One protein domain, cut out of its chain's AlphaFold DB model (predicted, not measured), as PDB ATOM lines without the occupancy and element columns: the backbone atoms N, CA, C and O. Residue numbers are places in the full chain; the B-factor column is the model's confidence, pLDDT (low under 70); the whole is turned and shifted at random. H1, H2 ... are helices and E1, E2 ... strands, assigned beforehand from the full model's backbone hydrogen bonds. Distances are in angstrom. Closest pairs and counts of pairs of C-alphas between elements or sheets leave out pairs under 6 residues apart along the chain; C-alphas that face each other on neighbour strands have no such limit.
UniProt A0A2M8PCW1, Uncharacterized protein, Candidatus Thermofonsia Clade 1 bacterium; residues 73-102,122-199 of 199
ATOM      1  N   GLY A  73     127.894 166.387 109.455       67.88
ATOM      2  CA  GLY A  73     128.313 166.944 110.732       67.88
ATOM      3  C   GLY A  73     127.199 167.716 111.423       67.88
ATOM      4  O   GLY A  73     126.447 168.454 110.785       67.88
ATOM      5  N   ARG A  74     127.157 167.607 112.756       77.88
ATOM      6  CA  ARG A  74     126.313 168.465 113.596       77.88
ATOM      7  C   ARG A  74     126.657 169.935 113.353       77.88
ATOM      8  O   ARG A  74     127.835 170.307 113.308       77.88
ATOM      9  N   VAL A  75     125.623 170.764 113.228       84.69
ATOM     10  CA  VAL A  75     125.766 172.223 113.200       84.69
ATOM     11  C   VAL A  75     126.277 172.668 114.566       84.69
ATOM     12  O   VAL A  75     125.699 172.319 115.592       84.69
ATOM     13  N   ARG A  76     127.384 173.410 114.588       87.38
ATOM     14  CA  ARG A  76     127.986 173.916 115.823       87.38
ATOM     15  C   ARG A  76     127.630 175.377 116.002       87.38
ATOM     16  O   ARG A  76     127.902 176.179 115.111       87.38
ATOM     17  N   ARG A  77     127.052 175.702 117.156       90.00
ATOM     18  CA  ARG A  77     126.850 177.070 117.631       90.00
ATOM     19  C   ARG A  77     128.059 177.491 118.448       90.00
ATOM     20  O   ARG A  77     128.418 176.788 119.383       90.00
ATOM     21  N   ILE A  78     128.681 178.597 118.059       89.31
ATOM     22  CA  ILE A  78     129.861 179.153 118.719       89.31
ATOM     23  C   ILE A  78     129.538 180.620 119.043       89.31
ATOM     24  O   ILE A  78     129.422 181.431 118.121       89.31
ATOM     25  N   PRO A  79     129.308 180.969 120.316       89.88
ATOM     26  CA  PRO A  79     129.175 182.357 120.755       89.88
ATOM     27  C   PRO A  79     130.436 183.166 120.436       89.88
ATOM     28  O   PRO A  79     131.546 182.641 120.527       89.88
ATOM     29  N   TYR A  80     130.292 184.450 120.095       89.25
ATOM     30  CA  TYR A  80     131.461 185.292 119.788       89.25
ATOM     31  C   TYR A  80     132.397 185.474 120.987       89.25
ATOM     32  O   TYR A  80     133.610 185.546 120.810       89.25
ATOM     33  N   SER A  81     131.844 185.462 122.201       87.62
ATOM     34  CA  SER A  81     132.588 185.532 123.462       87.62
ATOM     35  C   SER A  81     133.511 184.334 123.707       87.62
ATOM     36  O   SER A  81     134.470 184.443 124.467       87.62
ATOM     37  N   GLU A  82     133.243 183.188 123.076       88.50
ATOM     38  CA  GLU A  82     134.023 181.958 123.250       88.50
ATOM     39  C   GLU A  82     135.174 181.839 122.243       88.50
ATOM     40  O   GLU A  82     135.972 180.900 122.317       88.50
ATOM     41  N   ILE A  83     135.283 182.771 121.292       89.75
ATOM     42  CA  ILE A  83     136.294 182.729 120.235       89.75
ATOM     43  C   ILE A  83     137.613 183.268 120.777       89.75
ATOM     44  O   ILE A  83     137.754 184.438 121.116       89.75
ATOM     45  N   LEU A  84     138.613 182.394 120.810       90.12
ATOM     46  CA  LEU A  84     139.967 182.733 121.234       90.12
ATOM     47  C   LEU A  84     140.790 183.340 120.105       90.12
ATOM     48  O   LEU A  84     141.704 184.127 120.347       90.12
ATOM     49  N   GLY A  85     140.505 182.923 118.876       90.12
ATOM     50  CA  GLY A  85     141.292 183.283 117.717       90.12
ATOM     51  C   GLY A  85     140.619 182.869 116.416       90.12
ATOM     52  O   GLY A  85     139.951 181.832 116.347       90.12
ATOM     53  N   LEU A  86     140.861 183.648 115.363       92.38
ATOM     54  CA  LEU A  86     140.462 183.316 114.000       92.38
ATOM     55  C   LEU A  86     141.606 183.548 113.010       92.38
ATOM     56  O   LEU A  86     142.452 184.413 113.212       92.38
ATOM     57  N   ALA A  87     141.608 182.789 111.922       92.00
ATOM     58  CA  ALA A  87     142.477 183.022 110.779       92.00
ATOM     59  C   ALA A  87     141.787 182.571 109.493       92.00
ATOM     60  O   ALA A  87     141.034 181.593 109.485       92.00
ATOM     61  N   PHE A  88     142.101 183.228 108.381       90.88
ATOM     62  CA  PHE A  88     141.688 182.764 107.061       90.88
ATOM     63  C   PHE A  88     142.860 182.066 106.383       90.88
ATOM     64  O   PHE A  88     143.968 182.580 106.268       90.88
ATOM     65  N   THR A  89     142.636 180.832 105.942       89.88
ATOM     66  CA  THR A  89     143.670 180.088 105.225       89.88
ATOM     67  C   THR A  89     143.833 180.633 103.808       89.88
ATOM     68  O   THR A  89     142.865 181.080 103.203       89.88
ATOM     69  N   ARG A  90     145.021 180.470 103.207       85.75
ATOM     70  CA  ARG A  90     145.301 180.869 101.806       85.75
ATOM     71  C   ARG A  90     144.310 180.325 100.766       85.75
ATOM     72  O   ARG A  90     144.221 180.850  99.669       85.75
ATOM     73  N   ARG A  91     143.591 179.245 101.090       82.81
ATOM     74  CA  ARG A  91     142.575 178.630 100.221       82.81
ATOM     75  C   ARG A  91     141.156 179.155 100.490       82.81
ATOM     76  O   ARG A  91     140.213 178.548 100.005       82.81
ATOM     77  N   GLY A  92     140.984 180.205 101.295       85.38
ATOM     78  CA  GLY A  92     139.680 180.797 101.614       85.38
ATOM     79  C   GLY A  92     138.828 179.991 102.603       85.38
ATOM     80  O   GLY A  92     137.614 180.151 102.630       85.38
ATOM     81  N   GLY A  93     139.425 179.078 103.374       88.06
ATOM     82  CA  GLY A  93     138.745 178.402 104.490       88.06
ATOM     83  C   GLY A  93     138.959 179.147 105.807       88.06
ATOM     84  O   GLY A  93     140.046 179.689 106.014       88.06
ATOM     85  N   LEU A  94     137.960 179.130 106.688       90.69
ATOM     86  CA  LEU A  94     137.996 179.725 108.022       90.69
ATOM     87  C   LEU A  94     138.610 178.742 109.026       90.69
ATOM     88  O   LEU A  94     138.190 177.588 109.115       90.69
ATOM     89  N   ALA A  95     139.595 179.204 109.789       91.62
ATOM     90  CA  ALA A  95     140.158 178.503 110.934       91.62
ATOM     91  C   ALA A  95     139.770 179.253 112.214       91.62
ATOM     92  O   ALA A  95     140.016 180.452 112.328       91.62
ATOM     93  N   LEU A  96     139.164 178.551 113.165       91.81
ATOM     94  CA  LEU A  96     138.677 179.102 114.425       91.81
ATOM     95  C   LEU A  96     139.192 178.273 115.593       91.81
ATOM     96  O   LEU A  96     139.127 177.043 115.569       91.81
ATOM     97  N   LEU A  97     139.647 178.958 116.632       91.06
ATOM     98  CA  LEU A  97     139.915 178.376 117.937       91.06
ATOM     99  C   LEU A  97     138.910 178.963 118.927       91.06
ATOM    100  O   LEU A  97     138.792 180.183 119.034       91.06
ATOM    101  N   TYR A  98     138.178 178.108 119.631       90.44
ATOM    102  CA  TYR A  98     137.145 178.525 120.577       90.44
ATOM    103  C   TYR A  98     137.127 177.618 121.804       90.44
ATOM    104  O   TYR A  98     137.557 176.462 121.748       90.44
ATOM    105  N   HIS A  99     136.631 178.149 122.916       88.56
ATOM    106  CA  HIS A  99     136.263 177.336 124.065       88.56
ATOM    107  C   HIS A  99     134.988 176.586 123.740       88.56
ATOM    108  O   HIS A  99     134.019 177.181 123.296       88.56
ATOM    109  N   GLN A 100     134.976 175.277 123.956       81.56
ATOM    110  CA  GLN A 100     133.722 174.558 123.962       81.56
ATOM    111  C   GLN A 100     133.211 174.506 125.397       81.56
ATOM    112  O   GLN A 100     133.840 173.874 126.249       81.56
ATOM    113  N   ALA A 101     132.054 175.119 125.642       64.31
ATOM    114  CA  ALA A 101     131.301 174.846 126.854       64.31
ATOM    115  C   ALA A 101     131.051 173.331 126.946       64.31
ATOM    116  O   ALA A 101     130.499 172.724 126.017       64.31
ATOM    117  N   VAL A 102     131.497 172.711 128.043       57.88
ATOM    118  CA  VAL A 102     131.147 171.326 128.355       57.88
ATOM    119  C   VAL A 102     129.643 171.322 128.576       57.88
ATOM    120  O   VAL A 102     129.142 171.741 129.612       57.88
ATOM    121  N   ALA A 122     138.142 172.205 133.166       57.50
ATOM    122  CA  ALA A 122     138.605 173.374 132.431       57.50
ATOM    123  C   ALA A 122     137.962 173.428 131.028       57.50
ATOM    124  O   ALA A 122     137.789 172.384 130.387       57.50
ATOM    125  N   PRO A 123     137.619 174.627 130.517       65.88
ATOM    126  CA  PRO A 123     137.029 174.764 129.193       65.88
ATOM    127  C   PRO A 123     137.952 174.141 128.140       65.88
ATOM    128  O   PRO A 123     139.081 174.589 127.926       65.88
ATOM    129  N   SER A 124     137.470 173.088 127.477       77.75
ATOM    130  CA  SER A 124     138.253 172.405 126.452       77.75
ATOM    131  C   SER A 124     138.344 173.281 125.202       77.75
ATOM    132  O   SER A 124     137.336 173.729 124.648       77.75
ATOM    133  N   GLN A 125     139.567 173.556 124.754       86.56
ATOM    134  CA  GLN A 125     139.796 174.313 123.530       86.56
ATOM    135  C   GLN A 125     139.537 173.415 122.322       86.56
ATOM    136  O   GLN A 125     140.091 172.319 122.208       86.56
ATOM    137  N   ARG A 126     138.716 173.889 121.386       88.31
ATOM    138  CA  ARG A 126     138.474 173.209 120.117       88.31
ATOM    139  C   ARG A 126     138.956 174.048 118.953       88.31
ATOM    140  O   ARG A 126     138.666 175.235 118.839       88.31
ATOM    141  N   PHE A 127     139.658 173.373 118.054       88.81
ATOM    142  CA  PHE A 127     140.042 173.915 116.766       88.81
ATOM    143  C   PHE A 127     139.056 173.439 115.701       88.81
ATOM    144  O   PHE A 127     138.692 172.261 115.646       88.81
ATOM    145  N   LEU A 128     138.604 174.365 114.869       89.12
ATOM    146  CA  LEU A 128     137.726 174.097 113.747       89.12
ATOM    147  C   LEU A 128     138.334 174.686 112.483       89.12
ATOM    148  O   LEU A 128     138.725 175.849 112.446       89.12
ATOM    149  N   LEU A 129     138.357 173.875 111.433       88.62
ATOM    150  CA  LEU A 129     138.764 174.275 110.098       88.62
ATOM    151  C   LEU A 129     137.610 173.998 109.138       88.62
ATOM    152  O   LEU A 129     137.161 172.858 109.020       88.62
ATOM    153  N   THR A 130     137.112 175.031 108.465       88.00
ATOM    154  CA  THR A 130     136.050 174.880 107.468       88.00
ATOM    155  C   THR A 130     136.606 174.539 106.090       88.00
ATOM    156  O   THR A 130     137.778 174.778 105.776       88.00
ATOM    157  N   ALA A 131     135.720 174.060 105.216       84.88
ATOM    158  CA  ALA A 131     135.964 174.049 103.779       84.88
ATOM    159  C   ALA A 131     136.172 175.477 103.233       84.88
ATOM    160  O   ALA A 131     135.906 176.473 103.916       84.88
ATOM    161  N   ARG A 132     136.651 175.565 101.984       88.38
ATOM    162  CA  ARG A 132     136.758 176.830 101.246       88.38
ATOM    163  C   ARG A 132     135.386 177.496 101.179       88.38
ATOM    164  O   ARG A 132     134.404 176.839 100.845       88.38
ATOM    165  N   LEU A 133     135.333 178.781 101.485       88.12
ATOM    166  CA  LEU A 133     134.133 179.604 101.391       88.12
ATOM    167  C   LEU A 133     134.034 180.233 100.003       88.12
ATOM    168  O   LEU A 133     135.056 180.499  99.369       88.12
ATOM    169  N   ALA A 134     132.810 180.481  99.540       87.19
ATOM    170  CA  ALA A 134     132.579 181.195  98.287       87.19
ATOM    171  C   ALA A 134     133.013 182.667  98.386       87.19
ATOM    172  O   ALA A 134     133.562 183.212  97.435       87.19
ATOM    173  N   GLN A 135     132.803 183.289  99.552       89.56
ATOM    174  CA  GLN A 135     133.096 184.703  99.810       89.56
ATOM    175  C   GLN A 135     133.863 184.866 101.139       89.56
ATOM    176  O   GLN A 135     133.284 185.277 102.146       89.56
ATOM    177  N   PRO A 136     135.155 184.492 101.183       88.62
ATOM    178  CA  PRO A 136     135.935 184.512 102.420       88.62
ATOM    179  C   PRO A 136     136.182 185.931 102.948       88.62
ATOM    180  O   PRO A 136     136.076 186.143 104.152       88.62
ATOM    181  N   GLU A 137     136.449 186.905 102.073       89.94
ATOM    182  CA  GLU A 137     136.740 188.286 102.494       89.94
ATOM    183  C   GLU A 137     135.508 188.996 103.064       89.94
ATOM    184  O   GLU A 137     135.600 189.686 104.076       89.94
ATOM    185  N   ALA A 138     134.326 188.757 102.487       90.56
ATOM    186  CA  ALA A 138     133.075 189.285 103.031       90.56
ATOM    187  C   ALA A 138     132.783 188.713 104.429       90.56
ATOM    188  O   ALA A 138     132.352 189.440 105.323       90.56
ATOM    189  N   LEU A 139     133.068 187.420 104.648       90.12
ATOM    190  CA  LEU A 139     132.953 186.816 105.976       90.12
ATOM    191  C   LEU A 139     133.960 187.427 106.953       90.12
ATOM    192  O   LEU A 139     133.622 187.650 108.112       90.12
ATOM    193  N   ARG A 140     135.193 187.674 106.499       89.81
ATOM    194  CA  ARG A 140     136.241 188.292 107.313       89.81
ATOM    195  C   ARG A 140     135.812 189.667 107.805       89.81
ATOM    196  O   ARG A 140     135.877 189.897 109.007       89.81
ATOM    197  N   ALA A 141     135.341 190.530 106.907       89.69
ATOM    198  CA  ALA A 141     134.840 191.855 107.263       89.69
ATOM    199  C   ALA A 141     133.696 191.761 108.289       89.69
ATOM    200  O   ALA A 141     133.797 192.315 109.380       89.69
ATOM    201  N   ALA A 142     132.682 190.937 108.006       89.38
ATOM    202  CA  ALA A 142     131.527 190.775 108.888       89.38
ATOM    203  C   ALA A 142     131.864 190.154 110.260       89.38
ATOM    204  O   ALA A 142     131.160 190.395 111.238       89.38
ATOM    205  N   LEU A 143     132.907 189.322 110.352       88.88
ATOM    206  CA  LEU A 143     133.389 188.789 111.630       88.88
ATOM    207  C   LEU A 143     134.173 189.833 112.423       88.88
ATOM    208  O   LEU A 143     133.998 189.900 113.634       88.88
ATOM    209  N   LEU A 144     135.011 190.634 111.761       86.69
ATOM    210  CA  LEU A 144     135.783 191.692 112.416       86.69
ATOM    211  C   LEU A 144     134.881 192.773 113.019       86.69
ATOM    212  O   LEU A 144     135.187 193.270 114.093       86.69
ATOM    213  N   GLU A 145     133.748 193.075 112.384       88.12
ATOM    214  CA  GLU A 145     132.738 193.991 112.934       88.12
ATOM    215  C   GLU A 145     132.067 193.458 114.209       88.12
ATOM    216  O   GLU A 145     131.666 194.232 115.074       88.12
ATOM    217  N   ARG A 146     131.916 192.132 114.329       86.50
ATOM    218  CA  ARG A 146     131.165 191.486 115.422       86.50
ATOM    219  C   ARG A 146     132.045 191.022 116.578       86.50
ATOM    220  O   ARG A 146     131.540 190.753 117.665       86.50
ATOM    221  N   LEU A 147     133.340 190.863 116.342       85.31
ATOM    222  CA  LEU A 147     134.285 190.413 117.350       85.31
ATOM    223  C   LEU A 147     134.799 191.601 118.153       85.31
ATOM    224  O   LEU A 147     135.482 192.476 117.629       85.31
ATOM    225  N   SER A 148     134.529 191.585 119.456       65.56
ATOM    226  CA  SER A 148     135.208 192.462 120.404       65.56
ATOM    227  C   SER A 148     136.720 192.232 120.313       65.56
ATOM    228  O   SER A 148     137.176 191.088 120.321       65.56
ATOM    229  N   SER A 149     137.479 193.322 120.242       62.94
ATOM    230  CA  SER A 149     138.908 193.472 119.912       62.94
ATOM    231  C   SER A 149     139.930 192.643 120.718       62.94
ATOM    232  O   SER A 149     141.133 192.793 120.522       62.94
ATOM    233  N   SER A 150     139.502 191.723 121.581       64.50
ATOM    234  CA  SER A 150     140.358 190.875 122.411       64.50
ATOM    235  C   SER A 150     140.440 189.434 121.887       64.50
ATOM    236  O   SER A 150     140.013 188.490 122.559       64.50
ATOM    237  N   LEU A 151     141.001 189.232 120.691       80.12
ATOM    238  CA  LEU A 151     141.452 187.892 120.298       80.12
ATOM    239  C   LEU A 151     142.691 187.545 121.128       80.12
ATOM    240  O   LEU A 151     143.694 188.252 121.093       80.12
ATOM    241  N   ARG A 152     142.618 186.456 121.893       83.19
ATOM    242  CA  ARG A 152     143.697 186.035 122.801       83.19
ATOM    243  C   ARG A 152     144.844 185.343 122.071       83.19
ATOM    244  O   ARG A 152     145.964 185.328 122.569       83.19
ATOM    245  N   VAL A 153     144.562 184.729 120.922       85.56
ATOM    246  CA  VAL A 153     145.511 183.872 120.204       85.56
ATOM    247  C   VAL A 153     145.930 184.518 118.882       85.56
ATOM    248  O   VAL A 153     145.063 184.867 118.079       85.56
ATOM    249  N   PRO A 154     147.245 184.632 118.609       88.75
ATOM    250  CA  PRO A 154     147.740 185.257 117.391       88.75
ATOM    251  C   PRO A 154     147.418 184.419 116.148       88.75
ATOM    252  O   PRO A 154     147.534 183.188 116.145       88.75
ATOM    253  N   GLU A 155     147.111 185.100 115.043       88.75
ATOM    254  CA  GLU A 155     146.738 184.483 113.762       88.75
ATOM    255  C   GLU A 155     147.777 183.455 113.276       88.75
ATOM    256  O   GLU A 155     147.436 182.361 112.814       88.75
ATOM    257  N   ALA A 156     149.070 183.752 113.453       89.50
ATOM    258  CA  ALA A 156     150.164 182.866 113.059       89.50
ATOM    259  C   ALA A 156     150.097 181.485 113.737       89.50
ATOM    260  O   ALA A 156     150.418 180.469 113.113       89.50
ATOM    261  N   GLN A 157     149.652 181.421 114.996       90.44
ATOM    262  CA  GLN A 157     149.507 180.163 115.727       90.44
ATOM    263  C   GLN A 157     148.336 179.340 115.181       90.44
ATOM    264  O   GLN A 157     148.469 178.135 114.963       90.44
ATOM    265  N   ILE A 158     147.225 179.997 114.860       90.44
ATOM    266  CA  ILE A 158     146.031 179.375 114.274       90.44
ATOM    267  C   ILE A 158     146.350 178.812 112.888       90.44
ATOM    268  O   ILE A 158     145.982 177.682 112.566       90.44
ATOM    269  N   LEU A 159     147.120 179.546 112.080       91.81
ATOM    270  CA  LEU A 159     147.585 179.068 110.779       91.81
ATOM    271  C   LEU A 159     148.527 177.862 110.902       91.81
ATOM    272  O   LEU A 159     148.460 176.952 110.072       91.81
ATOM    273  N   ARG A 160     149.385 177.809 111.932       90.81
ATOM    274  CA  ARG A 160     150.212 176.621 112.216       90.81
ATOM    275  C   ARG A 160     149.348 175.412 112.581       90.81
ATOM    276  O   ARG A 160     149.602 174.328 112.057       90.81
ATOM    277  N   LEU A 161     148.311 175.593 113.402       89.31
ATOM    278  CA  LEU A 161     147.348 174.531 113.723       89.31
ATOM    279  C   LEU A 161     146.611 174.041 112.472       89.31
ATOM    280  O   LEU A 161     146.563 172.835 112.225       89.31
ATOM    281  N   ALA A 162     146.150 174.960 111.619       88.56
ATOM    282  CA  ALA A 162     145.508 174.622 110.350       88.56
ATOM    283  C   ALA A 162     146.425 173.785 109.440       88.56
ATOM    284  O   ALA A 162     145.978 172.820 108.820       88.56
ATOM    285  N   ARG A 163     147.719 174.131 109.359       88.75
ATOM    286  CA  ARG A 163     148.711 173.358 108.591       88.75
ATOM    287  C   ARG A 163     148.914 171.962 109.174       88.75
ATOM    288  O   ARG A 163     148.890 170.996 108.419       88.75
ATOM    289  N   ARG A 164     149.071 171.845 110.497       89.25
ATOM    290  CA  ARG A 164     149.238 170.549 111.178       89.25
ATOM    291  C   ARG A 164     148.038 169.632 110.967       89.25
ATOM    292  O   ARG A 164     148.233 168.465 110.649       89.25
ATOM    293  N   GLN A 165     146.817 170.157 111.082       87.25
ATOM    294  CA  GLN A 165     145.616 169.358 110.840       87.25
ATOM    295  C   GLN A 165     145.558 168.859 109.393       87.25
ATOM    296  O   GLN A 165     145.332 167.678 109.172       87.25
ATOM    297  N   ARG A 166     145.871 169.712 108.411       85.62
ATOM    298  CA  ARG A 166     145.924 169.292 107.001       85.62
ATOM    299  C   ARG A 166     146.969 168.214 106.734       85.62
ATOM    300  O   ARG A 166     146.700 167.311 105.955       85.62
ATOM    301  N   LEU A 167     148.147 168.313 107.352       88.44
ATOM    302  CA  LEU A 167     149.184 167.285 107.232       88.44
ATOM    303  C   LEU A 167     148.721 165.962 107.835       88.44
ATOM    304  O   LEU A 167     148.900 164.919 107.216       88.44
ATOM    305  N   ARG A 168     148.079 166.008 109.007       87.81
ATOM    306  CA  ARG A 168     147.487 164.828 109.638       87.81
ATOM    307  C   ARG A 168     146.423 164.195 108.744       87.81
ATOM    308  O   ARG A 168     146.482 162.995 108.516       87.81
ATOM    309  N   ASP A 169     145.494 164.986 108.217       84.56
ATOM    310  CA  ASP A 169     144.428 164.485 107.345       84.56
ATOM    311  C   ASP A 169     145.005 163.896 106.049       84.56
ATOM    312  O   ASP A 169     144.601 162.816 105.630       84.56
ATOM    313  N   ALA A 170     146.002 164.553 105.443       84.12
ATOM    314  CA  ALA A 170     146.692 164.040 104.260       84.12
ATOM    315  C   ALA A 170     147.421 162.719 104.540       84.12
ATOM    316  O   ALA A 170     147.356 161.803 103.726       84.12
ATOM    317  N   LEU A 171     148.074 162.599 105.698       89.38
ATOM    318  CA  LEU A 171     148.757 161.377 106.113       89.38
ATOM    319  C   LEU A 171     147.754 160.242 106.353       89.38
ATOM    320  O   LEU A 171     147.983 159.130 105.896       89.38
ATOM    321  N   ILE A 172     146.615 160.524 106.992       86.88
ATOM    322  CA  ILE A 172     145.534 159.543 107.174       86.88
ATOM    323  C   ILE A 172     144.997 159.072 105.819       86.88
ATOM    324  O   ILE A 172     144.831 157.872 105.618       86.88
ATOM    325  N   VAL A 173     144.755 159.989 104.878       83.38
ATOM    326  CA  VAL A 173     144.291 159.637 103.527       83.38
ATOM    327  C   VAL A 173     145.335 158.798 102.791       83.38
ATOM    328  O   VAL A 173     144.977 157.792 102.187       83.38
ATOM    329  N   LEU A 174     146.616 159.164 102.872       84.62
ATOM    330  CA  LEU A 174     147.707 158.397 102.273       84.62
ATOM    331  C   LEU A 174     147.777 156.977 102.854       84.62
ATOM    332  O   LEU A 174     147.867 156.012 102.100       84.62
ATOM    333  N   LEU A 175     147.685 156.848 104.181       85.44
ATOM    334  CA  LEU A 175     147.664 155.552 104.859       85.44
ATOM    335  C   LEU A 175     146.450 154.718 104.448       85.44
ATOM    336  O   LEU A 175     146.602 153.536 104.163       85.44
ATOM    337  N   ALA A 176     145.261 155.317 104.368       79.94
ATOM    338  CA  ALA A 176     144.061 154.625 103.906       79.94
ATOM    339  C   ALA A 176     144.205 154.143 102.451       79.94
ATOM    340  O   ALA A 176     143.846 153.011 102.126       79.94
ATOM    341  N   LEU A 177     144.790 154.972 101.584       80.69
ATOM    342  CA  LEU A 177     145.007 154.640 100.178       80.69
ATOM    343  C   LEU A 177     146.018 153.497 100.015       80.69
ATOM    344  O   LEU A 177     145.782 152.603  99.211       80.69
ATOM    345  N   LEU A 178     147.080 153.467 100.826       77.94
ATOM    346  CA  LEU A 178     148.044 152.358 100.879       77.94
ATOM    347  C   LEU A 178     147.470 151.087 101.524       77.94
ATOM    348  O   LEU A 178     147.817 149.979 101.119       77.94
ATOM    349  N   ALA A 179     146.570 151.223 102.498       76.56
ATOM    350  CA  ALA A 179     145.906 150.087 103.136       76.56
ATOM    351  C   ALA A 179     144.916 149.384 102.194       76.56
ATOM    352  O   ALA A 179     144.684 148.186 102.329       76.56
ATOM    353  N   THR A 180     144.360 150.102 101.216       77.75
ATOM    354  CA  THR A 180     143.366 149.564 100.276       77.75
ATOM    355  C   THR A 180     143.902 148.393  99.428       77.75
ATOM    356  O   THR A 180     143.292 147.325  99.473       77.75
ATOM    357  N   PRO A 181     145.040 148.495  98.703       76.12
ATOM    358  CA  PRO A 181     145.589 147.364  97.949       76.12
ATOM    359  C   PRO A 181     146.031 146.212  98.857       76.12
ATOM    360  O   PRO A 181     145.866 145.050  98.491       76.12
ATOM    361  N   LEU A 182     146.535 146.515 100.059       76.31
ATOM    362  CA  LEU A 182     146.884 145.494 101.047       76.31
ATOM    363  C   LEU A 182     145.644 144.695 101.475       76.31
ATOM    364  O   LEU A 182     145.682 143.467 101.528       76.31
ATOM    365  N   TYR A 183     144.531 145.385 101.728       72.94
ATOM    366  CA  TYR A 183     143.262 144.762 102.086       72.94
ATOM    367  C   TYR A 183     142.727 143.883 100.952       72.94
ATOM    368  O   TYR A 183     142.325 142.748 101.198       72.94
ATOM    369  N   VAL A 184     142.795 144.358  99.704       79.25
ATOM    370  CA  VAL A 184     142.418 143.572  98.516       79.25
ATOM    371  C   VAL A 184     143.274 142.306  98.397       79.25
ATOM    372  O   VAL A 184     142.733 141.225  98.172       79.25
ATOM    373  N   LEU A 185     144.592 142.398  98.612       76.88
ATOM    374  CA  LEU A 185     145.493 141.240  98.598       76.88
ATOM    375  C   LEU A 185     145.142 140.217  99.680       76.88
ATOM    376  O   LEU A 185     145.000 139.034  99.377       76.88
ATOM    377  N   ILE A 186     144.958 140.657 100.927       81.44
ATOM    378  CA  ILE A 186     144.596 139.763 102.035       81.44
ATOM    379  C   ILE A 186     143.246 139.095 101.759       81.44
ATOM    380  O   ILE A 186     143.136 137.874 101.859       81.44
ATOM    381  N   PHE A 187     142.238 139.871 101.362       77.56
ATOM    382  CA  PHE A 187     140.892 139.360 101.127       77.56
ATOM    383  C   PHE A 187     140.855 138.382  99.948       77.56
ATOM    384  O   PHE A 187     140.263 137.311 100.056       77.56
ATOM    385  N   SER A 188     141.552 138.701  98.852       77.88
ATOM    386  CA  SER A 188     141.682 137.804  97.697       77.88
ATOM    387  C   SER A 188     142.327 136.470  98.083       77.88
ATOM    388  O   SER A 188     141.831 135.413  97.693       77.88
ATOM    389  N   ARG A 189     143.368 136.497  98.926       81.38
ATOM    390  CA  ARG A 189     144.048 135.293  99.413       81.38
ATOM    391  C   ARG A 189     143.145 134.438 100.302       81.38
ATOM    392  O   ARG A 189     143.114 133.224 100.121       81.38
ATOM    393  N   VAL A 190     142.400 135.055 101.222       82.75
ATOM    394  CA  VAL A 190     141.429 134.351 102.078       82.75
ATOM    395  C   VAL A 190     140.333 133.707 101.229       82.75
ATOM    396  O   VAL A 190     140.054 132.520 101.395       82.75
ATOM    397  N   LEU A 191     139.772 134.447 100.270       79.75
ATOM    398  CA  LEU A 191     138.725 133.946  99.380       79.75
ATOM    399  C   LEU A 191     139.210 132.746  98.552       79.75
ATOM    400  O   LEU A 191     138.521 131.732  98.466       79.75
ATOM    401  N   LEU A 192     140.422 132.837  97.993       81.94
ATOM    402  CA  LEU A 192     141.046 131.749  97.241       81.94
ATOM    403  C   LEU A 192     141.293 130.518  98.122       81.94
ATOM    404  O   LEU A 192     140.987 129.409  97.695       81.94
ATOM    405  N   SER A 193     141.780 130.702  99.356       80.81
ATOM    406  CA  SER A 193     142.002 129.587 100.287       80.81
ATOM    407  C   SER A 193     140.705 128.886 100.712       80.81
ATOM    408  O   SER A 193     140.670 127.658 100.794       80.81
ATOM    409  N   ALA A 194     139.623 129.645 100.915       76.38
ATOM    410  CA  ALA A 194     138.308 129.100 101.247       76.38
ATOM    411  C   ALA A 194     137.709 128.292 100.083       76.38
ATOM    412  O   ALA A 194     137.116 127.240 100.302       76.38
ATOM    413  N   LEU A 195     137.910 128.745  98.841       73.50
ATOM    414  CA  LEU A 195     137.483 128.027  97.637       73.50
ATOM    415  C   LEU A 195     138.316 126.763  97.372       73.50
ATOM    416  O   LEU A 195     137.769 125.769  96.903       73.50
ATOM    417  N   SER A 196     139.620 126.773  97.675       74.12
ATOM    418  CA  SER A 196     140.486 125.601  97.487       74.12
ATOM    419  C   SER A 196     140.291 124.505  98.537       74.12
ATOM    420  O   SER A 196     140.566 123.352  98.238       74.12
ATOM    421  N   GLY A 197     139.825 124.844  99.745       65.19
ATOM    422  CA  GLY A 197     139.544 123.871 100.811       65.19
ATOM    423  C   GLY A 197     138.169 123.196 100.721       65.19
ATOM    424  O   GLY A 197     137.869 122.331 101.535       65.19
ATOM    425  N   ALA A 198     137.327 123.603  99.765       57.50
ATOM    426  CA  ALA A 198     135.992 123.043  99.531       57.50
ATOM    427  C   ALA A 198     135.956 121.981  98.408       57.50
ATOM    428  O   ALA A 198     134.873 121.584  97.979       57.50
ATOM    429  N   ARG A 199     137.123 121.554  97.909       49.34
ATOM    430  CA  ARG A 199     137.307 120.425  96.983       49.34
ATOM    431  C   ARG A 199     138.031 119.297  97.696       49.34
ATOM    432  O   ARG A 199     137.699 118.137  97.380       49.34
TER     433      ARG A 199
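This is residues 73 to 102 and 122 to 199 of the 199 residues of an uncharacterized protein of Candidatus Thermofonsia Clade 1 bacterium (UniProt A0A2M8PCW1). What does the model look like? A small compact body holds a sheet of three strands with H1 packed on it and residues 155 to 166 of H2 crossing one face, and from this body residues 167 to 199 stick out as a long, mostly helical arm. What makes it up? The 108 printed residues have E1, E2, E3, E4, H1 and H2 in that order, the sheet runs E2, E3, E4, antiparallel, and the class is mixed. How large is it? It is extended, with a radius of gyration of the C-alphas of 21.8 A and spans of 76 by 32 by 23 A.

How do the strands sit? E1, residues 75 to 79, pairs with no named strand. E2, residues 83 to 88, and E3, residues 93 to 100, form a hairpin, antiparallel at 171 degrees, with N 87 and O 95 within hydrogen-bond range at 2.9 A. E3 and E4, residues 124 to 132, are antiparallel at 162 degrees, with N 96 and O 128 within range at 2.8 A. Where are the helices? H1, residues 136 to 146, is on the sheet, its closest C-alphas to E3 being Pro 136 and Gly 93, 7.0 A apart. H2, residues 155 to 196, runs across the strands on the opposite face, three layers in all, at a height over the sheet of 13.5 A; the closest C-alphas of H2 and E2 are Glu 155 and Ala 87, 5.4 A apart. O i to N i+4 pairs within range number 6 of 7 in H1 and 36 of 38 in H2.

Where do the elements begin and end? E1 begins at C-alpha 75, (125.766, 172.223, 113.200), and H2 ends at C-alpha 196, (140.486, 125.601, 97.487). How long are they? E3 measures 20.5 A, E4 25.6 A, H1 15.5 A and H2 61.4 A, with a kink of 26 degrees near residue 180.

Is anything missing? Residues 103 to 121 are not printed, and C-alphas 102 and 122 are 8.7 A apart across the cut. Where is confidence low? Residues 73, 101 to 102, 122 to 123, 148 to 150 and 197 to 199 are under 70.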